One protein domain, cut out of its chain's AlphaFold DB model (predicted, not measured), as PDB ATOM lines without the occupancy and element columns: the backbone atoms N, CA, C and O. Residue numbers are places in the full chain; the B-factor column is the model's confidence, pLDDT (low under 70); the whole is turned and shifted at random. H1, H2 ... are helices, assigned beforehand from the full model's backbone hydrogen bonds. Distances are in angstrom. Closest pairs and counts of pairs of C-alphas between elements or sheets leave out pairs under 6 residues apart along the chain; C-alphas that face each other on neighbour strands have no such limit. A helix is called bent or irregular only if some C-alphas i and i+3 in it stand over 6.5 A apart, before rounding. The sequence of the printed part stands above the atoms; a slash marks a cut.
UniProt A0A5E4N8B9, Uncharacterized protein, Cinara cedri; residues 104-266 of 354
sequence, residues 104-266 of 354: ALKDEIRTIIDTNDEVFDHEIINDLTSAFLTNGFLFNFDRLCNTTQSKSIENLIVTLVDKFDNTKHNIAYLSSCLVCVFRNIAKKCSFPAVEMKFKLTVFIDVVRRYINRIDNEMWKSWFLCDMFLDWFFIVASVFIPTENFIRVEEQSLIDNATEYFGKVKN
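What this domain is: This is residues 104 to 266 of the 354 residues of an uncharacterized protein of Cinara cedri (UniProt A0A5E4N8B9). A compact body of crossed helices has H5 running through its middle, with H2 and H4 on one side of it and H8, then H9, on the other. The long helix H6 crosses H5 over one face and H7 folds back from its end, while H1 packs on residues 234 to 238 of H8 at one end of the body and the short H3 lies toward the other. The printed part has 163 residues, with nine named helices, H1 to H9 in order, and no named strand; its class is all helix. The radius of gyration of the C-alphas is 15.0 A, and the spans are 43 by 38 by 30 A.

Where its parts are: H1, residues 104 to 112, begins at C-alpha 104 (164.249, 116.252, 129.897). H2, residues 123 to 134, is 16.3 A long. H3, residues 141 to 144, is followed by H4, residues 148 to 162, 21.4 A. H5, residues 171 to 189, spans 26.9 A from C-alpha 171 (150.748, 104.716, 121.186). H6, residues 193 to 214, is the longest at 32.0 A; it is irregular, with C-alphas 194 and 197 7.3 A apart. H7 is residues 216 to 223. H8, residues 227 to 239, is 18.9 A long. H9, residues 251 to 264, 19.8 A, ends at C-alpha 264 (156.488, 104.145, 120.437).

How they stand to each other: H5 is the hub, touching four helices. It touches H2 at a steep tilt of 45 degrees, the closest C-alphas, of Thr 129 and Val 181, being 5.4 A apart. It touches H8 at 59 degrees, also steep, with the C-alphas of Val 179 and Ala 236 closest at 5.8 A. H5 and H6 only just touch, with 3 pairs of C-alphas within 8 A, the closest those of Phe 182 and Leu 200 at 7.0 A. H5 and H9 only just touch, and only at their ends, with 3 such pairs; Ile 171 and Val 264 have the closest C-alphas, 5.8 A. H8 and H9 touch about perpendicular, at 84 degrees; the C-alphas of Trp 231 and Ala 257 are closest at 4.1 A. H2 and H4 touch at a shallow tilt of 25 degrees, opposite ways, closest at the C-alphas of Leu 128 and Leu 156, 6.4 A. H6 and H7 form a helical hairpin. Every O i to N i+4 pair is within hydrogen-bond range in H1, H2, H5, H7, H8 and H9, against 10 of 11 in H4 and 16 of 18 in H6; H3 is too short for such a pair.

The domain as a whole: The two C-alphas farthest apart, of Ala 104 and Thr 148, are 43.9 A apart. The printed part has no cut. The link from H8 to H9, 11 residues, is long. Mean pLDDT of the printed part is 79.1; 30 residues are under 70, among them 135 to 149 and 241 to 249.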
ATOM      1  N   ALA A 104     164.129 116.232 131.351       81.12
ATOM      2  CA  ALA A 104     164.249 116.252 129.897       81.12
ATOM      3  C   ALA A 104     163.218 115.334 129.225       81.12
ATOM      4  O   ALA A 104     162.525 115.766 128.305       81.12
ATOM      5  N   LEU A 105     163.046 114.107 129.731       80.25
ATOM      6  CA  LEU A 105     162.044 113.172 129.220       80.25
ATOM      7  C   LEU A 105     160.619 113.712 129.412       80.25
ATOM      8  O   LEU A 105     159.808 113.660 128.489       80.25
ATOM      9  N   LYS A 106     160.294 114.264 130.588       82.31
ATOM     10  CA  LYS A 106     158.972 114.867 130.843       82.31
ATOM     11  C   LYS A 106     158.680 116.029 129.902       82.31
ATOM     12  O   LYS A 106     157.544 116.167 129.450       82.31
ATOM     13  N   ASP A 107     159.679 116.853 129.616       81.62
ATOM     14  CA  ASP A 107     159.531 117.971 128.695       81.62
ATOM     15  C   ASP A 107     159.386 117.479 127.249       81.62
ATOM     16  O   ASP A 107     158.488 117.946 126.551       81.62
ATOM     17  N   GLU A 108     160.140 116.460 126.820       80.44
ATOM     18  CA  GLU A 108     159.960 115.830 125.502       80.44
ATOM     19  C   GLU A 108     158.535 115.263 125.348       80.44
ATOM     20  O   GLU A 108     157.850 115.539 124.361       80.44
ATOM     21  N   ILE A 109     158.023 114.574 126.371       81.81
ATOM     22  CA  ILE A 109     156.641 114.069 126.408       81.81
ATOM     23  C   ILE A 109     155.633 115.215 126.264       81.81
ATOM     24  O   ILE A 109     154.705 115.106 125.463       81.81
ATOM     25  N   ARG A 110     155.817 116.331 126.982       81.44
ATOM     26  CA  ARG A 110     154.938 117.513 126.886       81.44
ATOM     27  C   ARG A 110     154.990 118.196 125.526       81.44
ATOM     28  O   ARG A 110     153.993 118.774 125.112       81.44
ATOM     29  N   THR A 111     156.131 118.156 124.840       78.56
ATOM     30  CA  THR A 111     156.238 118.730 123.490       78.56
ATOM     31  C   THR A 111     155.529 117.888 122.436       78.56
ATOM     32  O   THR A 111     155.054 118.431 121.442       78.56
ATOM     33  N   ILE A 112     155.451 116.572 122.644       73.69
ATOM     34  CA  ILE A 112     154.852 115.641 121.685       73.69
ATOM     35  C   ILE A 112     153.364 115.442 121.958       73.69
ATOM     36  O   ILE A 112     152.592 115.302 121.017       73.69
ATOM     37  N   ILE A 113     152.948 115.441 123.223       79.44
ATOM     38  CA  ILE A 113     151.552 115.261 123.610       79.44
ATOM     39  C   ILE A 113     150.922 116.624 123.892       79.44
ATOM     40  O   ILE A 113     151.050 117.177 124.984       79.44
ATOM     41  N   ASP A 114     150.194 117.139 122.904       75.25
ATOM     42  CA  ASP A 114     149.355 118.321 123.081       75.25
ATOM     43  C   ASP A 114     148.066 117.944 123.820       75.25
ATOM     44  O   ASP A 114     147.179 117.308 123.259       75.25
ATOM     45  N   THR A 115     147.948 118.347 125.085       71.75
ATOM     46  CA  THR A 115     146.739 118.116 125.894       71.75
ATOM     47  C   THR A 115     145.525 118.919 125.444       71.75
ATOM     48  O   THR A 115     144.435 118.666 125.948       71.75
ATOM     49  N   ASN A 116     145.710 119.899 124.557       71.44
ATOM     50  CA  ASN A 116     144.618 120.629 123.918       71.44
ATOM     51  C   ASN A 116     144.214 119.994 122.580       71.44
ATOM     52  O   ASN A 116     143.276 120.478 121.945       71.44
ATOM     53  N   ASP A 117     144.907 118.935 122.135       72.88
ATOM     54  CA  ASP A 117     144.472 118.151 120.984       72.88
ATOM     55  C   ASP A 117     143.090 117.564 121.288       72.88
ATOM     56  O   ASP A 117     142.804 117.137 122.414       72.88
ATOM     57  N   GLU A 118     142.232 117.545 120.267       72.50
ATOM     58  CA  GLU A 118     140.849 117.083 120.365       72.50
ATOM     59  C   GLU A 118     140.747 115.726 121.071       72.50
ATOM     60  O   GLU A 118     139.814 115.520 121.849       72.50
ATOM     61  N   VAL A 119     141.758 114.857 120.899       71.38
ATOM     62  CA  VAL A 119     141.810 113.518 121.489       71.38
ATOM     63  C   VAL A 119     141.680 113.504 123.022       71.38
ATOM     64  O   VAL A 119     141.163 112.537 123.593       71.38
ATOM     65  N   PHE A 120     142.101 114.582 123.693       71.62
ATOM     66  CA  PHE A 120     142.127 114.703 125.153       71.62
ATOM     67  C   PHE A 120     140.889 115.355 125.770       71.62
ATOM     68  O   PHE A 120     140.636 115.133 126.955       71.62
ATOM     69  N   ASP A 121     140.096 116.099 124.997       62.47
ATOM     70  CA  ASP A 121     138.873 116.767 125.481       62.47
ATOM     71  C   ASP A 121     137.603 115.927 125.228       62.47
ATOM     72  O   ASP A 121     136.462 116.360 125.385       62.47
ATOM     73  N   HIS A 122     137.783 114.681 124.792       68.12
ATOM     74  CA  HIS A 122     136.695 113.850 124.305       68.12
ATOM     75  C   HIS A 122     135.825 113.208 125.393       68.12
ATOM     76  O   HIS A 122     136.303 112.615 126.363       68.12
ATOM     77  N   GLU A 123     134.529 113.166 125.082       83.19
ATOM     78  CA  GLU A 123     133.468 112.333 125.666       83.19
ATOM     79  C   GLU A 123     133.949 110.927 126.077       83.19
ATOM     80  O   GLU A 123     133.713 110.509 127.206       83.19
ATOM     81  N   ILE A 124     134.758 110.254 125.245       84.50
ATOM     82  CA  ILE A 124     135.255 108.891 125.509       84.50
ATOM     83  C   ILE A 124     136.065 108.758 126.815       84.50
ATOM     84  O   ILE A 124     135.945 107.751 127.512       84.50
ATOM     85  N   ILE A 125     136.865 109.768 127.189       89.00
ATOM     86  CA  ILE A 125     137.638 109.756 128.445       89.00
ATOM     87  C   ILE A 125     136.678 109.853 129.637       89.00
ATOM     88  O   ILE A 125     136.842 109.155 130.645       89.00
ATOM     89  N   ASN A 126     135.655 110.699 129.523       89.19
ATOM     90  CA  ASN A 126     134.641 110.894 130.555       89.19
ATOM     91  C   ASN A 126     133.701 109.686 130.680       89.19
ATOM     92  O   ASN A 126     133.357 109.296 131.803       89.19
ATOM     93  N   ASP A 127     133.355 109.049 129.566       89.62
ATOM     94  CA  ASP A 127     132.533 107.843 129.518       89.62
ATOM     95  C   ASP A 127     133.258 106.655 130.139       89.62
ATOM     96  O   ASP A 127     132.711 105.999 131.029       89.62
ATOM     97  N   LEU A 128     134.522 106.426 129.758       89.38
ATOM     98  CA  LEU A 128     135.364 105.402 130.382       89.38
ATOM     99  C   LEU A 128     135.491 105.645 131.885       89.38
ATOM    100  O   LEU A 128     135.277 104.730 132.681       89.38
ATOM    101  N   THR A 129     135.768 106.889 132.287       90.44
ATOM    102  CA  THR A 129     135.826 107.274 133.704       90.44
ATOM    103  C   THR A 129     134.533 106.887 134.429       90.44
ATOM    104  O   THR A 129     134.570 106.269 135.493       90.44
ATOM    105  N   SER A 130     133.378 107.240 133.867       89.00
ATOM    106  CA  SER A 130     132.070 106.991 134.484       89.00
ATOM    107  C   SER A 130     131.739 105.498 134.547       89.00
ATOM    108  O   SER A 130     131.257 105.013 135.575       89.00
ATOM    109  N   ALA A 131     132.072 104.746 133.496       85.69
ATOM    110  CA  ALA A 131     131.890 103.300 133.443       85.69
ATOM    111  C   ALA A 131     132.730 102.578 134.511       85.69
ATOM    112  O   ALA A 131     132.212 101.718 135.225       85.69
ATOM    113  N   PHE A 132     133.998 102.969 134.691       83.94
ATOM    114  CA  PHE A 132     134.857 102.409 135.739       83.94
ATOM    115  C   PHE A 132     134.360 102.751 137.153       83.94
ATOM    116  O   PHE A 132     134.378 101.900 138.047       83.94
ATOM    117  N   LEU A 133     133.859 103.968 137.374       84.00
ATOM    118  CA  LEU A 133     133.378 104.398 138.691       84.00
ATOM    119  C   LEU A 133     132.070 103.735 139.118       84.00
ATOM    120  O   LEU A 133     131.917 103.415 140.296       84.00
ATOM    121  N   THR A 134     131.163 103.476 138.174       77.25
ATOM    122  CA  THR A 134     129.839 102.886 138.446       77.25
ATOM    123  C   THR A 134     129.929 101.552 139.200       77.25
ATOM    124  O   THR A 134     129.031 101.208 139.964       77.25
ATOM    125  N   ASN A 135     131.040 100.826 139.054       61.47
ATOM    126  CA  ASN A 135     131.203  99.474 139.587       61.47
ATOM    127  C   ASN A 135     132.195  99.357 140.747       61.47
ATOM    128  O   ASN A 135     132.499  98.243 141.181       61.47
ATOM    129  N   GLY A 136     132.732 100.484 141.228       62.56
ATOM    130  CA  GLY A 136     133.827 100.476 142.196       62.56
ATOM    131  C   GLY A 136     134.982  99.605 141.701       62.56
ATOM    132  O   GLY A 136     135.424  98.722 142.429       62.56
ATOM    133  N   PHE A 137     135.405  99.783 140.441       63.09
ATOM    134  CA  PHE A 137     136.216  98.814 139.690       63.09
ATOM    135  C   PHE A 137     137.463  98.288 140.417       63.09
ATOM    136  O   PHE A 137     137.794  97.112 140.285       63.09
ATOM    137  N   LEU A 138     138.102  99.117 141.245       61.34
ATOM    138  CA  LEU A 138     139.262  98.736 142.057       61.34
ATOM    139  C   LEU A 138     138.958  97.670 143.117       61.34
ATOM    140  O   LEU A 138     139.879  97.035 143.615       61.34
ATOM    141  N   PHE A 139     137.687  97.470 143.467       56.94
ATOM    142  CA  PHE A 139     137.241  96.557 144.520       56.94
ATOM    143  C   PHE A 139     136.647  95.245 143.985       56.94
ATOM    144  O   PHE A 139     136.448  94.313 144.759       56.94
ATOM    145  N   ASN A 140     136.345  95.147 142.683       55.97
ATOM    146  CA  ASN A 140     135.620  94.009 142.095       55.97
ATOM    147  C   ASN A 140     136.154  93.592 140.713       55.97
ATOM    148  O   ASN A 140     135.402  93.059 139.894       55.97
ATOM    149  N   PHE A 141     137.436  93.819 140.428       57.31
ATOM    150  CA  PHE A 141     137.991  93.592 139.093       57.31
ATOM    151  C   PHE A 141     137.790  92.157 138.558       57.31
ATOM    152  O   PHE A 141     137.349  91.980 137.421       57.31
ATOM    153  N   ASP A 142     137.973  91.129 139.391       53.50
ATOM    154  CA  ASP A 142     137.732  89.735 138.981       53.50
ATOM    155  C   ASP A 142     136.257  89.442 138.653       53.50
ATOM    156  O   ASP A 142     135.946  88.535 137.882       53.50
ATOM    157  N   ARG A 143     135.324  90.235 139.194       54.19
ATOM    158  CA  ARG A 143     133.893  90.146 138.871       54.19
ATOM    159  C   ARG A 143     133.524  90.943 137.627       54.19
ATOM    160  O   ARG A 143     132.572  90.569 136.946       54.19
ATOM    161  N   LEU A 144     134.264  92.009 137.319       56.03
ATOM    162  CA  LEU A 144     133.981  92.914 136.205       56.03
ATOM    163  C   LEU A 144     133.963  92.176 134.869       56.03
ATOM    164  O   LEU A 144     133.012  92.359 134.118       56.03
ATOM    165  N   CYS A 145     134.911  91.265 134.635       56.25
ATOM    166  CA  CYS A 145     135.118  90.578 133.354       56.25
ATOM    167  C   CYS A 145     133.940  89.718 132.848       56.25
ATOM    168  O   CYS A 145     133.935  89.364 131.668       56.25
ATOM    169  N   ASN A 146     132.970  89.382 133.709       57.12
ATOM    170  CA  ASN A 146     131.862  88.462 133.408       57.12
ATOM    171  C   ASN A 146     130.477  89.139 133.427       57.12
ATOM    172  O   ASN A 146     129.450  88.464 133.428       57.12
ATOM    173  N   THR A 147     130.426  90.472 133.466       61.69
ATOM    174  CA  THR A 147     129.168  91.236 133.535       61.69
ATOM    175  C   THR A 147     128.794  91.859 132.190       61.69
ATOM    176  O   THR A 147     129.642  92.096 131.332       61.69
ATOM    177  N   THR A 148     127.514  92.191 131.996       61.19
ATOM    178  CA  THR A 148     127.046  92.978 130.838       61.19
ATOM    179  C   THR A 148     127.709  94.353 130.758       61.19
ATOM    180  O   THR A 148     127.973  94.837 129.664       61.19
ATOM    181  N   GLN A 149     128.053  94.952 131.896       65.19
ATOM    182  CA  GLN A 149     128.794  96.214 131.953       65.19
ATOM    183  C   GLN A 149     130.254  96.070 131.507       65.19
ATOM    184  O   GLN A 149     130.799  97.023 130.956       65.19
ATOM    185  N   SER A 150     130.859  94.879 131.631       75.38
ATOM    186  CA  SER A 150     132.161  94.580 131.012       75.38
ATOM    187  C   SER A 150     132.157  94.876 129.523       75.38
ATOM    188  O   SER A 150     133.131  95.407 129.010       75.38
ATOM    189  N   LYS A 151     131.058  94.540 128.833       77.06
ATOM    190  CA  LYS A 151     130.923  94.764 127.391       77.06
ATOM    191  C   LYS A 151     130.834  96.248 127.058       77.06
ATOM    192  O   LYS A 151     131.327  96.665 126.024       77.06
ATOM    193  N   SER A 152     130.233  97.051 127.937       80.88
ATOM    194  CA  SER A 152     130.204  98.505 127.766       80.88
ATOM    195  C   SER A 152     131.603  99.105 127.889       80.88
ATOM    196  O   SER A 152     131.968  99.937 127.071       80.88
ATOM    197  N   ILE A 153     132.388  98.668 128.880       83.94
ATOM    198  CA  ILE A 153     133.786  99.100 129.035       83.94
ATOM    199  C   ILE A 153     134.622  98.626 127.842       83.94
ATOM    200  O   ILE A 153     135.364  99.419 127.277       83.94
ATOM    201  N   GLU A 154     134.460  97.369 127.425       85.31
ATOM    202  CA  GLU A 154     135.129  96.808 126.247       85.31
ATOM    203  C   GLU A 154     134.839  97.640 124.995       85.31
ATOM    204  O   GLU A 154     135.774  98.093 124.349       85.31
ATOM    205  N   ASN A 155     133.567  97.945 124.713       84.50
ATOM    206  CA  ASN A 155     133.177  98.783 123.578       84.50
ATOM    207  C   ASN A 155     133.789 100.187 123.649       84.50
ATOM    208  O   ASN A 155     134.226 100.711 122.633       84.50
ATOM    209  N   LEU A 156     133.833 100.806 124.832       88.44
ATOM    210  CA  LEU A 156     134.457 102.120 124.996       88.44
ATOM    211  C   LEU A 156     135.979 102.063 124.777       88.44
ATOM    212  O   LEU A 156     136.545 102.994 124.209       88.44
ATOM    213  N   ILE A 157     136.642 100.977 125.187       88.50
ATOM    214  CA  ILE A 157     138.069 100.758 124.913       88.50
ATOM    215  C   ILE A 157     138.299 100.535 123.415       88.50
ATOM    216  O   ILE A 157     139.226 101.131 122.878       88.50
ATOM    217  N   VAL A 158     137.452  99.754 122.735       86.81
ATOM    218  CA  VAL A 158     137.501  99.595 121.269       86.81
ATOM    219  C   VAL A 158     137.377 100.955 120.591       86.81
ATOM    220  O   VAL A 158     138.267 101.337 119.846       86.81
ATOM    221  N   THR A 159     136.350 101.740 120.930       85.62
ATOM    222  CA  THR A 159     136.157 103.082 120.364       85.62
ATOM    223  C   THR A 159     137.351 103.997 120.630       85.62
ATOM    224  O   THR A 159     137.704 104.808 119.778       85.62
ATOM    225  N   LEU A 160     137.982 103.894 121.806       86.25
ATOM    226  CA  LEU A 160     139.202 104.644 122.094       86.25
ATOM    227  C   LEU A 160     140.345 104.201 121.176       86.25
ATOM    228  O   LEU A 160     140.986 105.064 120.595       86.25
ATOM    229  N   VAL A 161     140.590 102.896 121.038       85.19
ATOM    230  CA  VAL A 161     141.656 102.337 120.186       85.19
ATOM    231  C   VAL A 161     141.433 102.675 118.711       85.19
ATOM    232  O   VAL A 161     142.378 103.090 118.049       85.19
ATOM    233  N   ASP A 162     140.196 102.592 118.222       79.25
ATOM    234  CA  ASP A 162     139.832 102.896 116.833       79.25
ATOM    235  C   ASP A 162     140.136 104.357 116.458       79.25
ATOM    236  O   ASP A 162     140.470 104.644 115.312       79.25
ATOM    237  N   LYS A 163     140.111 105.301 117.415       76.38
ATOM    238  CA  LYS A 163     140.549 106.691 117.161       76.38
ATOM    239  C   LYS A 163     142.042 106.811 116.838       76.38
ATOM    240  O   LYS A 163     142.471 107.827 116.289       76.38
ATOM    241  N   PHE A 164     142.834 105.805 117.187       75.81
ATOM    242  CA  PHE A 164     144.263 105.732 116.884       75.81
ATOM    243  C   PHE A 164     144.558 104.867 115.654       75.81
ATOM    244  O   PHE A 164     145.719 104.765 115.258       75.81
ATOM    245  N   ASP A 165     143.540 104.255 115.037       70.06
ATOM    246  CA  ASP A 165     143.712 103.516 113.791       70.06
ATOM    247  C   ASP A 165     143.928 104.478 112.620       70.06
ATOM    248  O   ASP A 165     143.072 105.307 112.305       70.06
ATOM    249  N   ASN A 166     145.081 104.364 111.958       57.12
ATOM    250  CA  ASN A 166     145.408 105.125 110.750       57.12
ATOM    251  C   ASN A 166     145.335 106.664 110.920       57.12
ATOM    252  O   ASN A 166     145.163 107.403 109.946       57.12
ATOM    253  N   THR A 167     145.488 107.172 112.148       64.06
ATOM    254  CA  THR A 167     145.542 108.611 112.443       64.06
ATOM    255  C   THR A 167     146.980 109.102 112.652       64.06
ATOM    256  O   THR A 167     147.955 108.347 112.598       64.06
ATOM    257  N   LYS A 168     147.145 110.418 112.842       66.69
ATOM    258  CA  LYS A 168     148.442 111.043 113.165       66.69
ATOM    259  C   LYS A 168     148.947 110.669 114.569       66.69
ATOM    260  O   LYS A 168     150.108 110.928 114.877       66.69
ATOM    261  N   HIS A 169     148.083 110.108 115.416       73.88
ATOM    262  CA  HIS A 169     148.340 109.873 116.831       73.88
ATOM    263  C   HIS A 169     148.928 108.471 117.058       73.88
ATOM    264  O   HIS A 169     148.498 107.490 116.462       73.88
ATOM    265  N   ASN A 170     149.943 108.373 117.917       74.81
ATOM    266  CA  ASN A 170     150.693 107.138 118.179       74.81
ATOM    267  C   ASN A 170     150.295 106.498 119.530       74.81
ATOM    268  O   ASN A 170     149.445 107.002 120.267       74.81
ATOM    269  N   ILE A 171     150.964 105.404 119.900       80.50
ATOM    270  CA  ILE A 171     150.748 104.716 121.186       80.50
ATOM    271  C   ILE A 171     151.050 105.614 122.403       80.50
ATOM    272  O   ILE A 171     150.435 105.436 123.457       80.50
ATOM    273  N   ALA A 172     151.930 106.616 122.275       82.75
ATOM    274  CA  ALA A 172     152.178 107.579 123.348       82.75
ATOM    275  C   ALA A 172     150.917 108.412 123.651       82.75
ATOM    276  O   ALA A 172     150.561 108.579 124.823       82.75
ATOM    277  N   TYR A 173     150.172 108.834 122.626       85.94
ATOM    278  CA  TYR A 173     148.879 109.494 122.820       85.94
ATOM    279  C   TYR A 173     147.848 108.564 123.468       85.94
ATOM    280  O   TYR A 173     147.220 108.958 124.447       85.94
ATOM    281  N   LEU A 174     147.727 107.313 123.005       87.69
ATOM    282  CA  LEU A 174     146.812 106.343 123.619       87.69
ATOM    283  C   LEU A 174     147.119 106.141 125.110       87.69
ATOM    284  O   LEU A 174     146.217 106.202 125.949       87.69
ATOM    285  N   SER A 175     148.395 105.939 125.459       89.00
ATOM    286  CA  SER A 175     148.810 105.795 126.860       89.00
ATOM    287  C   SER A 175     148.473 107.038 127.690       89.00
ATOM    288  O   SER A 175     147.996 106.917 128.818       89.00
ATOM    289  N   SER A 176     148.596 108.227 127.101       88.88
ATOM    290  CA  SER A 176     148.246 109.493 127.748       88.88
ATOM    291  C   SER A 176     146.737 109.634 127.966       88.88
ATOM    292  O   SER A 176     146.313 110.041 129.045       88.88
ATOM    293  N   CYS A 177     145.899 109.228 127.005       90.38
ATOM    294  CA  CYS A 177     144.443 109.200 127.180       90.38
ATOM    295  C   CYS A 177     144.029 108.269 128.329       90.38
ATOM    296  O   CYS A 177     143.192 108.634 129.155       90.38
ATOM    297  N   LEU A 178     144.650 107.089 128.430       92.06
ATOM    298  CA  LEU A 178     144.412 106.154 129.532       92.06
ATOM    299  C   LEU A 178     144.846 106.741 130.885       92.06
ATOM    300  O   LEU A 178     144.123 106.606 131.874       92.06
ATOM    301  N   VAL A 179     145.979 107.448 130.934       91.81
ATOM    302  CA  VAL A 179     146.397 108.207 132.125       91.81
ATOM    303  C   VAL A 179     145.373 109.284 132.486       91.81
ATOM    304  O   VAL A 179     145.060 109.449 133.664       91.81
ATOM    305  N   CYS A 180     144.794 109.988 131.511       90.44
ATOM    306  CA  CYS A 180     143.738 110.973 131.757       90.44
ATOM    307  C   CYS A 180     142.464 110.341 132.341       90.44
ATOM    308  O   CYS A 180     141.891 110.893 133.284       90.44
ATOM    309  N   VAL A 181     142.059 109.158 131.860       91.69
ATOM    310  CA  VAL A 181     140.966 108.377 132.470       91.69
ATOM    311  C   VAL A 181     141.288 108.086 133.936       91.69
ATOM    312  O   VAL A 181     140.489 108.397 134.824       91.69
ATOM    313  N   PHE A 182     142.482 107.558 134.218       90.94
ATOM    314  CA  PHE A 182     142.892 107.270 135.591       90.94
ATOM    315  C   PHE A 182     142.941 108.528 136.463       90.94
ATOM    316  O   PHE A 182     142.443 108.513 137.585       90.94
ATOM    317  N   ARG A 183     143.471 109.642 135.952       88.81
ATOM    318  CA  ARG A 183     143.500 110.936 136.648       88.81
ATOM    319  C   ARG A 183     142.097 111.381 137.060       88.81
ATOM    320  O   ARG A 183     141.910 111.860 138.179       88.81
ATOM    321  N   ASN A 184     141.107 111.227 136.184       88.75
ATOM    322  CA  ASN A 184     139.726 111.599 136.481       88.75
ATOM    323  C   ASN A 184     139.094 110.680 137.532       88.75
ATOM    324  O   ASN A 184     138.401 111.161 138.430       88.75
ATOM    325  N   ILE A 185     139.375 109.377 137.465       88.75
ATOM    326  CA  ILE A 185     138.989 108.411 138.499       88.75
ATOM    327  C   ILE A 185     139.613 108.793 139.846       88.75
ATOM    328  O   ILE A 185     138.902 108.931 140.836       88.75
ATOM    329  N   ALA A 186     140.927 109.010 139.869       87.00
ATOM    330  CA  ALA A 186     141.708 109.391 141.037       87.00
ATOM    331  C   ALA A 186     141.144 110.633 141.735       87.00
ATOM    332  O   ALA A 186     140.954 110.622 142.950       87.00
ATOM    333  N   LYS A 187     140.805 111.673 140.961       85.56
ATOM    334  CA  LYS A 187     140.150 112.885 141.473       85.56
ATOM    335  C   LYS A 187     138.782 112.584 142.086       85.56
ATOM    336  O   LYS A 187     138.500 113.028 143.192       85.56
ATOM    337  N   LYS A 188     137.934 111.822 141.386       87.06
ATOM    338  CA  LYS A 188     136.570 111.508 141.844       87.06
ATOM    339  C   LYS A 188     136.554 110.588 143.071       87.06
ATOM    340  O   LYS A 188     135.674 110.723 143.912       87.06
ATOM    341  N   CYS A 189     137.522 109.682 143.192       83.62
ATOM    342  CA  CYS A 189     137.647 108.774 144.332       83.62
ATOM    343  C   CYS A 189     138.515 109.311 145.476       83.62
ATOM    344  O   CYS A 189     138.536 108.686 146.532       83.62
ATOM    345  N   SER A 190     139.221 110.430 145.284       83.00
ATOM    346  CA  SER A 190     140.130 111.014 146.282       83.00
ATOM    347  C   SER A 190     141.165 110.010 146.819       83.00
ATOM    348  O   SER A 190     141.306 109.853 148.030       83.00
ATOM    349  N   PHE A 191     141.863 109.280 145.934       82.19
ATOM    350  CA  PHE A 191     142.853 108.297 146.400       82.19
ATOM    351  C   PHE A 191     144.010 108.969 147.154       82.19
ATOM    352  O   PHE A 191     144.522 109.990 146.685       82.19
ATOM    353  N   PRO A 192     144.483 108.371 148.261       80.06
ATOM    354  CA  PRO A 192     145.713 108.799 148.915       80.06
ATOM    355  C   PRO A 192     146.928 108.659 147.988       80.06
ATOM    356  O   PRO A 192     147.029 107.686 147.238       80.06
ATOM    357  N   ALA A 193     147.896 109.573 148.107       78.69
ATOM    358  CA  ALA A 193     149.137 109.552 147.323       78.69
ATOM    359  C   ALA A 193     149.884 108.207 147.420       78.69
ATOM    360  O   ALA A 193     150.357 107.672 146.418       78.69
ATOM    361  N   VAL A 194     149.912 107.613 148.618       77.50
ATOM    362  CA  VAL A 194     150.577 106.325 148.889       77.50
ATOM    363  C   VAL A 194     149.954 105.148 148.130       77.50
ATOM    364  O   VAL A 194     150.627 104.156 147.871       77.50
ATOM    365  N   GLU A 195     148.681 105.250 147.735       81.12
ATOM    366  CA  GLU A 195     147.985 104.198 146.990       81.12
ATOM    367  C   GLU A 195     148.056 104.404 145.472       81.12
ATOM    368  O   GLU A 195     147.731 103.484 144.719       81.12
ATOM    369  N   MET A 196     148.487 105.576 144.989       82.69
ATOM    370  CA  MET A 196     148.368 105.928 143.572       82.69
ATOM    371  C   MET A 196     149.116 104.981 142.631       82.69
ATOM    372  O   MET A 196     148.514 104.567 141.639       82.69
ATOM    373  N   LYS A 197     150.360 104.559 142.940       83.19
ATOM    374  CA  LYS A 197     151.068 103.541 142.115       83.19
ATOM    375  C   LYS A 197     150.232 102.290 141.985       83.19
ATOM    376  O   LYS A 197     150.081 101.748 140.897       83.19
ATOM    377  N   PHE A 198     149.750 101.808 143.127       83.69
ATOM    378  CA  PHE A 198     149.084 100.526 143.214       83.69
ATOM    379  C   PHE A 198     147.766 100.575 142.443       83.69
ATOM    380  O   PHE A 198     147.522  99.729 141.587       83.69
ATOM    381  N   LYS A 199     146.952 101.617 142.660       85.44
ATOM    382  CA  LYS A 199     145.702 101.815 141.914       85.44
ATOM    383  C   LYS A 199     145.950 101.986 140.417       85.44
ATOM    384  O   LYS A 199     145.176 101.453 139.624       85.44
ATOM    385  N   LEU A 200     147.015 102.691 140.036       87.56
ATOM    386  CA  LEU A 200     147.388 102.858 138.636       87.56
ATOM    387  C   LEU A 200     147.800 101.528 137.999       87.56
ATOM    388  O   LEU A 200     147.331 101.208 136.914       87.56
ATOM    389  N   THR A 201     148.607 100.730 138.695       87.25
ATOM    390  CA  THR A 201     149.032  99.398 138.238       87.25
ATOM    391  C   THR A 201     147.821  98.501 138.002       87.25
ATOM    392  O   THR A 201     147.665  97.941 136.921       87.25
ATOM    393  N   VAL A 202     146.895  98.455 138.968       85.50
ATOM    394  CA  VAL A 202     145.643  97.697 138.831       85.50
ATOM    395  C   VAL A 202     144.831  98.187 137.631       85.50
ATOM    396  O   VAL A 202     144.344  97.372 136.853       85.50
ATOM    397  N   PHE A 203     144.689  99.505 137.455       88.69
ATOM    398  CA  PHE A 203     143.991 100.081 136.304       88.69
ATOM    399  C   PHE A 203     144.630  99.668 134.969       88.69
ATOM    400  O   PHE A 203     143.919  99.269 134.048       88.69
ATOM    401  N   ILE A 204     145.958  99.707 134.865       89.31
ATOM    402  CA  ILE A 204     146.680  99.297 133.656       89.31
ATOM    403  C   ILE A 204     146.460  97.816 133.368       89.31
ATOM    404  O   ILE A 204     146.169  97.458 132.229       89.31
ATOM    405  N   ASP A 205     146.543  96.955 134.379       85.94
ATOM    406  CA  ASP A 205     146.313  95.521 134.206       85.94
ATOM    407  C   ASP A 205     144.895  95.229 133.706       85.94
ATOM    408  O   ASP A 205     144.698  94.349 132.863       85.94
ATOM    409  N   VAL A 206     143.905  96.011 134.151       84.56
ATOM    410  CA  VAL A 206     142.542  95.955 133.608       84.56
ATOM    411  C   VAL A 206     142.530  96.258 132.118       84.56
ATOM    412  O   VAL A 206     142.013  95.465 131.328       84.56
ATOM    413  N   VAL A 207     143.110  97.392 131.730       88.62
ATOM    414  CA  VAL A 207     143.154  97.821 130.330       88.62
ATOM    415  C   VAL A 207     143.889  96.789 129.478       88.62
ATOM    416  O   VAL A 207     143.368  96.387 128.441       88.62
ATOM    417  N   ARG A 208     145.032  96.270 129.943       88.38
ATOM    418  CA  ARG A 208     145.801  95.210 129.270       88.38
ATOM    419  C   ARG A 208     144.947  93.980 128.968       88.38
ATOM    420  O   ARG A 208     145.037  93.438 127.869       88.38
ATOM    421  N   ARG A 209     144.095  93.547 129.907       84.62
ATOM    422  CA  ARG A 209     143.188  92.406 129.680       84.62
ATOM    423  C   ARG A 209     142.133  92.702 128.616       84.62
ATOM    424  O   ARG A 209     141.833  91.809 127.827       84.62
ATOM    425  N   TYR A 210     141.579  93.913 128.586       86.12
ATOM    426  CA  TYR A 210     140.645  94.306 127.528       86.12
ATOM    427  C   TYR A 210     141.340  94.376 126.167       86.12
ATOM    428  O   TYR A 210     140.844  93.778 125.218       86.12
ATOM    429  N   ILE A 211     142.515  95.006 126.081       87.38
ATOM    430  CA  ILE A 211     143.283  95.087 124.831       87.38
ATOM    431  C   ILE A 211     143.641  93.692 124.312       87.38
ATOM    432  O   ILE A 211     143.413  93.429 123.144       87.38
ATOM    433  N   ASN A 212     144.083  92.760 125.165       86.44
ATOM    434  CA  ASN A 212     144.354  91.374 124.755       86.44
ATOM    435  C   ASN A 212     143.130  90.685 124.115       86.44
ATOM    436  O   ASN A 212     143.253  89.944 123.143       86.44
ATOM    437  N   ARG A 213     141.924  90.946 124.638       81.00
ATOM    438  CA  ARG A 213     140.679  90.396 124.072       81.00
ATOM    439  C   ARG A 213     140.306  91.024 122.731       81.00
ATOM    440  O   ARG A 213     139.733  90.331 121.896       81.00
ATOM    441  N   ILE A 214     140.582  92.316 122.566       81.75
ATOM    442  CA  ILE A 214     140.225  93.103 121.381       81.75
ATOM    443  C   ILE A 214     141.230  92.851 120.253       81.75
ATOM    444  O   ILE A 214     140.846  92.457 119.155       81.75
ATOM    445  N   ASP A 215     142.515  93.048 120.542       80.75
ATOM    446  CA  ASP A 215     143.631  92.888 119.619       80.75
ATOM    447  C   ASP A 215     144.861  92.325 120.358       80.75
ATOM    448  O   ASP A 215     145.651  93.028 120.997       80.75
ATOM    449  N   ASN A 216     145.036  91.012 120.225       83.19
ATOM    450  CA  ASN A 216     146.164  90.272 120.781       83.19
ATOM    451  C   ASN A 216     147.521  90.715 120.197       83.19
ATOM    452  O   ASN A 216     148.537  90.630 120.885       83.19
ATOM    453  N   GLU A 217     147.570  91.194 118.952       81.94
ATOM    454  CA  GLU A 217     148.820  91.648 118.334       81.94
ATOM    455  C   GLU A 217     149.228  93.023 118.865       81.94
ATOM    456  O   GLU A 217     150.396  93.227 119.210       81.94
ATOM    457  N   MET A 218     148.267  93.932 119.054       83.25
ATOM    458  CA  MET A 218     148.494  95.185 119.782       83.25
ATOM    459  C   MET A 218     148.961  94.915 121.214       83.25
ATOM    460  O   MET A 218     149.915  95.538 121.688       83.25
ATOM    461  N   TRP A 219     148.316  93.963 121.895       87.75
ATOM    462  CA  TRP A 219     148.688  93.575 123.250       87.75
ATOM    463  C   TRP A 219     150.140  93.091 123.326       87.75
ATOM    464  O   TRP A 219     150.906  93.627 124.124       87.75
ATOM    465  N   LYS A 220     150.549  92.150 122.467       84.12
ATOM    466  CA  LYS A 220     151.931  91.643 122.430       84.12
ATOM    467  C   LYS A 220     152.953  92.714 122.060       84.12
ATOM    468  O   LYS A 220     154.020  92.760 122.660       84.12
ATOM    469  N   SER A 221     152.638  93.545 121.068       80.44
ATOM    470  CA  SER A 221     153.601  94.493 120.497       80.44
ATOM    471  C   SER A 221     153.889  95.664 121.431       80.44
ATOM    472  O   SER A 221     155.019  96.142 121.484       80.44
ATOM    473  N   TRP A 222     152.877  96.116 122.175       82.50
ATOM    474  CA  TRP A 222     152.962  97.354 122.951       82.50
ATOM    475  C   TRP A 222     152.746  97.125 124.446       82.50
ATOM    476  O   TRP A 222     153.529  97.566 125.277       82.50
ATOM    477  N   PHE A 223     151.705  96.390 124.821       85.81
ATOM    478  CA  PHE A 223     151.277  96.321 126.220       85.81
ATOM    479  C   PHE A 223     151.994  95.249 127.043       85.81
ATOM    480  O   PHE A 223     152.051  95.381 128.269       85.81
ATOM    481  N   LEU A 224     152.500  94.198 126.394       83.44
ATOM    482  CA  LEU A 224     153.199  93.080 127.028       83.44
ATOM    483  C   LEU A 224     154.660  93.408 127.368       83.44
ATOM    484  O   LEU A 224     155.243  92.730 128.201       83.44
ATOM    485  N   CYS A 225     155.244  94.439 126.755       81.62
ATOM    486  CA  CYS A 225     156.616  94.845 127.043       81.62
ATOM    487  C   CYS A 225     156.766  95.260 128.516       81.62
ATOM    488  O   CYS A 225     155.988  96.081 129.005       81.62
ATOM    489  N   ASP A 226     157.787  94.740 129.200       77.38
ATOM    490  CA  ASP A 226     158.032  95.025 130.623       77.38
ATOM    491  C   ASP A 226     158.211  96.528 130.885       77.38
ATOM    492  O   ASP A 226     157.669  97.072 131.847       77.38
ATOM    493  N   MET A 227     158.844  97.234 129.943       87.62
ATOM    494  CA  MET A 227     159.078  98.680 130.018       87.62
ATOM    495  C   MET A 227     157.814  99.531 129.815       87.62
ATOM    496  O   MET A 227     157.833 100.735 130.071       87.62
ATOM    497  N   PHE A 228     156.700  98.942 129.359       87.69
ATOM    498  CA  PHE A 228     155.447  99.680 129.174       87.69
ATOM    499  C   PHE A 228     154.949 100.281 130.490       87.69
ATOM    500  O   PHE A 228     154.410 101.387 130.499       87.69
ATOM    501  N   LEU A 229     155.105  99.552 131.599       87.06
ATOM    502  CA  LEU A 229     154.622 100.008 132.898       87.06
ATOM    503  C   LEU A 229     155.446 101.203 133.406       87.06
ATOM    504  O   LEU A 229     154.865 102.179 133.881       87.06
ATOM    505  N   ASP A 230     156.766 101.162 133.215       88.12
ATOM    506  CA  ASP A 230     157.689 102.255 133.546       88.12
ATOM    507  C   ASP A 230     157.389 103.510 132.722       88.12
ATOM    508  O   ASP A 230     157.224 104.604 133.270       88.12
ATOM    509  N   TRP A 231     157.191 103.336 131.410       89.81
ATOM    510  CA  TRP A 231     156.691 104.390 130.527       89.81
ATOM    511  C   TRP A 231     155.387 104.996 131.055       89.81
ATOM    512  O   TRP A 231     155.264 106.214 131.186       89.81
ATOM    513  N   PHE A 232     154.416 104.158 131.418       89.00
ATOM    514  CA  PHE A 232     153.120 104.623 131.898       89.00
ATOM    515  C   PHE A 232     153.226 105.399 133.220       89.00
ATOM    516  O   PHE A 232     152.493 106.371 133.418       89.00
ATOM    517  N   PHE A 233     154.154 105.031 134.111       87.44
ATOM    518  CA  PHE A 233     154.440 105.798 135.327       87.44
ATOM    519  C   PHE A 233     155.035 107.173 135.023       87.44
ATOM    520  O   PHE A 233     154.610 108.159 135.635       87.44
ATOM    521  N   ILE A 234     155.957 107.274 134.060       87.44
ATOM    522  CA  ILE A 234     156.487 108.571 133.621       87.44
ATOM    523  C   ILE A 234     155.365 109.440 133.053       87.44
ATOM    524  O   ILE A 234     155.207 110.582 133.492       87.44
ATOM    525  N   VAL A 235     154.538 108.902 132.153       88.88
ATOM    526  CA  VAL A 235     153.388 109.619 131.575       88.88
ATOM    527  C   VAL A 235     152.426 110.080 132.677       88.88
ATOM    528  O   VAL A 235     152.014 111.241 132.707       88.88
ATOM    529  N   ALA A 236     152.116 109.220 133.650       88.31
ATOM    530  CA  ALA A 236     151.302 109.586 134.807       88.31
ATOM    531  C   ALA A 236     151.913 110.741 135.611       88.31
ATOM    532  O   ALA A 236     151.194 111.666 135.984       88.31
ATOM    533  N   SER A 237     153.232 110.743 135.809       84.25
ATOM    534  CA  SER A 237     153.939 111.820 136.510       84.25
ATOM    535  C   SER A 237     153.932 113.167 135.767       84.25
ATOM    536  O   SER A 237     154.197 114.202 136.380       84.25
ATOM    537  N   VAL A 238     153.637 113.170 134.461       84.75
ATOM    538  CA  VAL A 238     153.456 114.391 133.660       84.75
ATOM    539  C   VAL A 238     152.053 114.966 133.847       84.75
ATOM    540  O   VAL A 238     151.906 116.179 134.008       84.75
ATOM    541  N   PHE A 239     151.023 114.114 133.838       83.25
ATOM    542  CA  PHE A 239     149.618 114.546 133.812       83.25
ATOM    543  C   PHE A 239     148.938 114.604 135.184       83.25
ATOM    544  O   PHE A 239     147.895 115.255 135.333       83.25
ATOM    545  N   ILE A 240     149.493 113.939 136.194       80.81
ATOM    546  CA  ILE A 240     148.960 113.910 137.556       80.81
ATOM    547  C   ILE A 240     149.847 114.796 138.440       80.81
ATOM    548  O   ILE A 240     151.056 114.579 138.485       80.81
ATOM    549  N   PRO A 241     149.282 115.806 139.134       66.69
ATOM    550  CA  PRO A 241     150.073 116.730 139.939       66.69
ATOM    551  C   PRO A 241     150.903 116.006 141.009       66.69
ATOM    552  O   PRO A 241     150.428 115.091 141.687       66.69
ATOM    553  N   THR A 242     152.146 116.465 141.142       58.31
ATOM    554  CA  THR A 242     153.279 115.848 141.851       58.31
ATOM    555  C   THR A 242     153.086 115.636 143.348       58.31
ATOM    556  O   THR A 242     153.762 114.793 143.921       58.31
ATOM    557  N   GLU A 243     152.146 116.333 143.985       58.34
ATOM    558  CA  GLU A 243     151.819 116.135 145.406       58.34
ATOM    559  C   GLU A 243     151.205 114.748 145.682       58.34
ATOM    560  O   GLU A 243     151.215 114.277 146.816       58.34
ATOM    561  N   ASN A 244     150.691 114.074 144.643       52.75
ATOM    562  CA  ASN A 244     149.946 112.818 144.756       52.75
ATOM    563  C   ASN A 244     150.639 111.600 144.135       52.75
ATOM    564  O   ASN A 244     150.075 110.508 144.178       52.75
ATOM    565  N   PHE A 245     151.811 111.760 143.519       61.22
ATOM    566  CA  PHE A 245     152.448 110.682 142.765       61.22
ATOM    567  C   PHE A 245     153.851 110.379 143.267       61.22
ATOM    568  O   PHE A 245     154.578 111.263 143.713       61.22
ATOM    569  N   ILE A 246     154.218 109.103 143.176       53.09
ATOM    570  CA  ILE A 246     155.541 108.610 143.544       53.09
ATOM    571  C   ILE A 246     156.591 109.382 142.771       53.09
ATOM    572  O   ILE A 246     156.546 109.461 141.542       53.09
ATOM    573  N   ARG A 247     157.518 109.962 143.528       56.75
ATOM    574  CA  ARG A 247     158.784 110.456 143.016       56.75
ATOM    575  C   ARG A 247     159.395 109.352 142.155       56.75
ATOM    576  O   ARG A 247     159.679 108.260 142.637       56.75
ATOM    577  N   VAL A 248     159.497 109.615 140.856       58.34
ATOM    578  CA  VAL A 248     160.188 108.726 139.925       58.34
ATOM    579  C   VAL A 248     161.676 109.000 140.111       58.34
ATOM    580  O   VAL A 248     162.235 109.853 139.435       58.34
ATOM    581  N   GLU A 249     162.252 108.382 141.136       59.94
ATOM    582  CA  GLU A 249     163.646 108.582 141.566       59.94
ATOM    583  C   GLU A 249     164.560 107.419 141.157       59.94
ATOM    584  O   GLU A 249     165.757 107.453 141.410       59.94
ATOM    585  N   GLU A 250     164.025 106.395 140.488       71.69
ATOM    586  CA  GLU A 250     164.812 105.262 140.002       71.69
ATOM    587  C   GLU A 250     165.267 105.505 138.557       71.69
ATOM    588  O   GLU A 250     164.445 105.550 137.640       71.69
ATOM    589  N   GLN A 251     166.583 105.627 138.343       78.31
ATOM    590  CA  GLN A 251     167.163 105.813 137.005       78.31
ATOM    591  C   GLN A 251     166.792 104.687 136.039       78.31
ATOM    592  O   GLN A 251     166.500 104.952 134.880       78.31
ATOM    593  N   SER A 252     166.715 103.448 136.524       81.56
ATOM    594  CA  SER A 252     166.277 102.295 135.730       81.56
ATOM    595  C   SER A 252     164.885 102.496 135.121       81.56
ATOM    596  O   SER A 252     164.655 102.116 133.977       81.56
ATOM    597  N   LEU A 253     163.967 103.136 135.851       81.81
ATOM    598  CA  LEU A 253     162.627 103.452 135.359       81.81
ATOM    599  C   LEU A 253     162.699 104.511 134.248       81.81
ATOM    600  O   LEU A 253     162.016 104.383 133.233       81.81
ATOM    601  N   ILE A 254     163.541 105.535 134.417       82.25
ATOM    602  CA  ILE A 254     163.753 106.592 133.415       82.25
ATOM    603  C   ILE A 254     164.365 106.003 132.138       82.25
ATOM    604  O   ILE A 254     163.881 106.296 131.044       82.25
ATOM    605  N   ASP A 255     165.371 105.141 132.268       83.56
ATOM    606  CA  ASP A 255     166.040 104.486 131.144       83.56
ATOM    607  C   ASP A 255     165.061 103.585 130.373       83.56
ATOM    608  O   ASP A 255     164.901 103.739 129.159       83.56
ATOM    609  N   ASN A 256     164.315 102.727 131.081       87.00
ATOM    610  CA  ASN A 256     163.291 101.860 130.491       87.00
ATOM    611  C   ASN A 256     162.200 102.668 129.781       87.00
ATOM    612  O   ASN A 256     161.796 102.348 128.659       87.00
ATOM    613  N   ALA A 257     161.717 103.740 130.413       85.94
ATOM    614  CA  ALA A 257     160.712 104.611 129.821       85.94
ATOM    615  C   ALA A 257     161.245 105.341 128.583       85.94
ATOM    616  O   ALA A 257     160.509 105.484 127.609       85.94
ATOM    617  N   THR A 258     162.510 105.767 128.593       86.00
ATOM    618  CA  THR A 258     163.170 106.416 127.451       86.00
ATOM    619  C   THR A 258     163.331 105.443 126.286       86.00
ATOM    620  O   THR A 258     163.004 105.781 125.145       86.00
ATOM    621  N   GLU A 259     163.767 104.211 126.557       87.31
ATOM    622  CA  GLU A 259     163.869 103.166 125.538       87.31
ATOM    623  C   GLU A 259     162.490 102.844 124.949       87.31
ATOM    624  O   GLU A 259     162.310 102.835 123.725       87.31
ATOM    625  N   TYR A 260     161.491 102.628 125.809       87.06
ATOM    626  CA  TYR A 260     160.123 102.362 125.378       87.06
ATOM    627  C   TYR A 260     159.560 103.531 124.565       87.06
ATOM    628  O   TYR A 260     158.951 103.321 123.515       87.06
ATOM    629  N   PHE A 261     159.824 104.769 124.982       85.00
ATOM    630  CA  PHE A 261     159.422 105.959 124.248       85.00
ATOM    631  C   PHE A 261     160.028 106.011 122.844       85.00
ATOM    632  O   PHE A 261     159.312 106.258 121.869       85.00
ATOM    633  N   GLY A 262     161.320 105.697 122.714       80.31
ATOM    634  CA  GLY A 262     161.989 105.543 121.423       80.31
ATOM    635  C   GLY A 262     161.290 104.531 120.508       80.31
ATOM    636  O   GLY A 262     161.177 104.774 119.304       80.31
ATOM    637  N   LYS A 263     160.745 103.449 121.085       80.75
ATOM    638  CA  LYS A 263     159.960 102.433 120.367       80.75
ATOM    639  C   LYS A 263     158.553 102.884 119.994       80.75
ATOM    640  O   LYS A 263     158.041 102.377 119.014       80.75
ATOM    641  N   VAL A 264     157.898 103.789 120.724       76.56
ATOM    642  CA  VAL A 264     156.488 104.145 120.437       76.56
ATOM    643  C   VAL A 264     156.294 105.480 119.732       76.56
ATOM    644  O   VAL A 264     155.281 105.664 119.058       76.56
ATOM    645  N   LYS A 265     157.246 106.415 119.836       71.44
ATOM    646  CA  LYS A 265     157.042 107.802 119.383       71.44
ATOM    647  C   LYS A 265     156.814 107.954 117.878       71.44
ATOM    648  O   LYS A 265     156.097 108.855 117.454       71.44
ATOM    649  N   ASN A 266     157.360 107.043 117.077       67.62
ATOM    650  CA  ASN A 266     157.248 107.080 115.616       67.62
ATOM    651  C   ASN A 266     156.362 105.970 115.040       67.62
ATOM    652  O   ASN A 266     156.159 105.919 113.826       67.62
TER     653      ASN A 266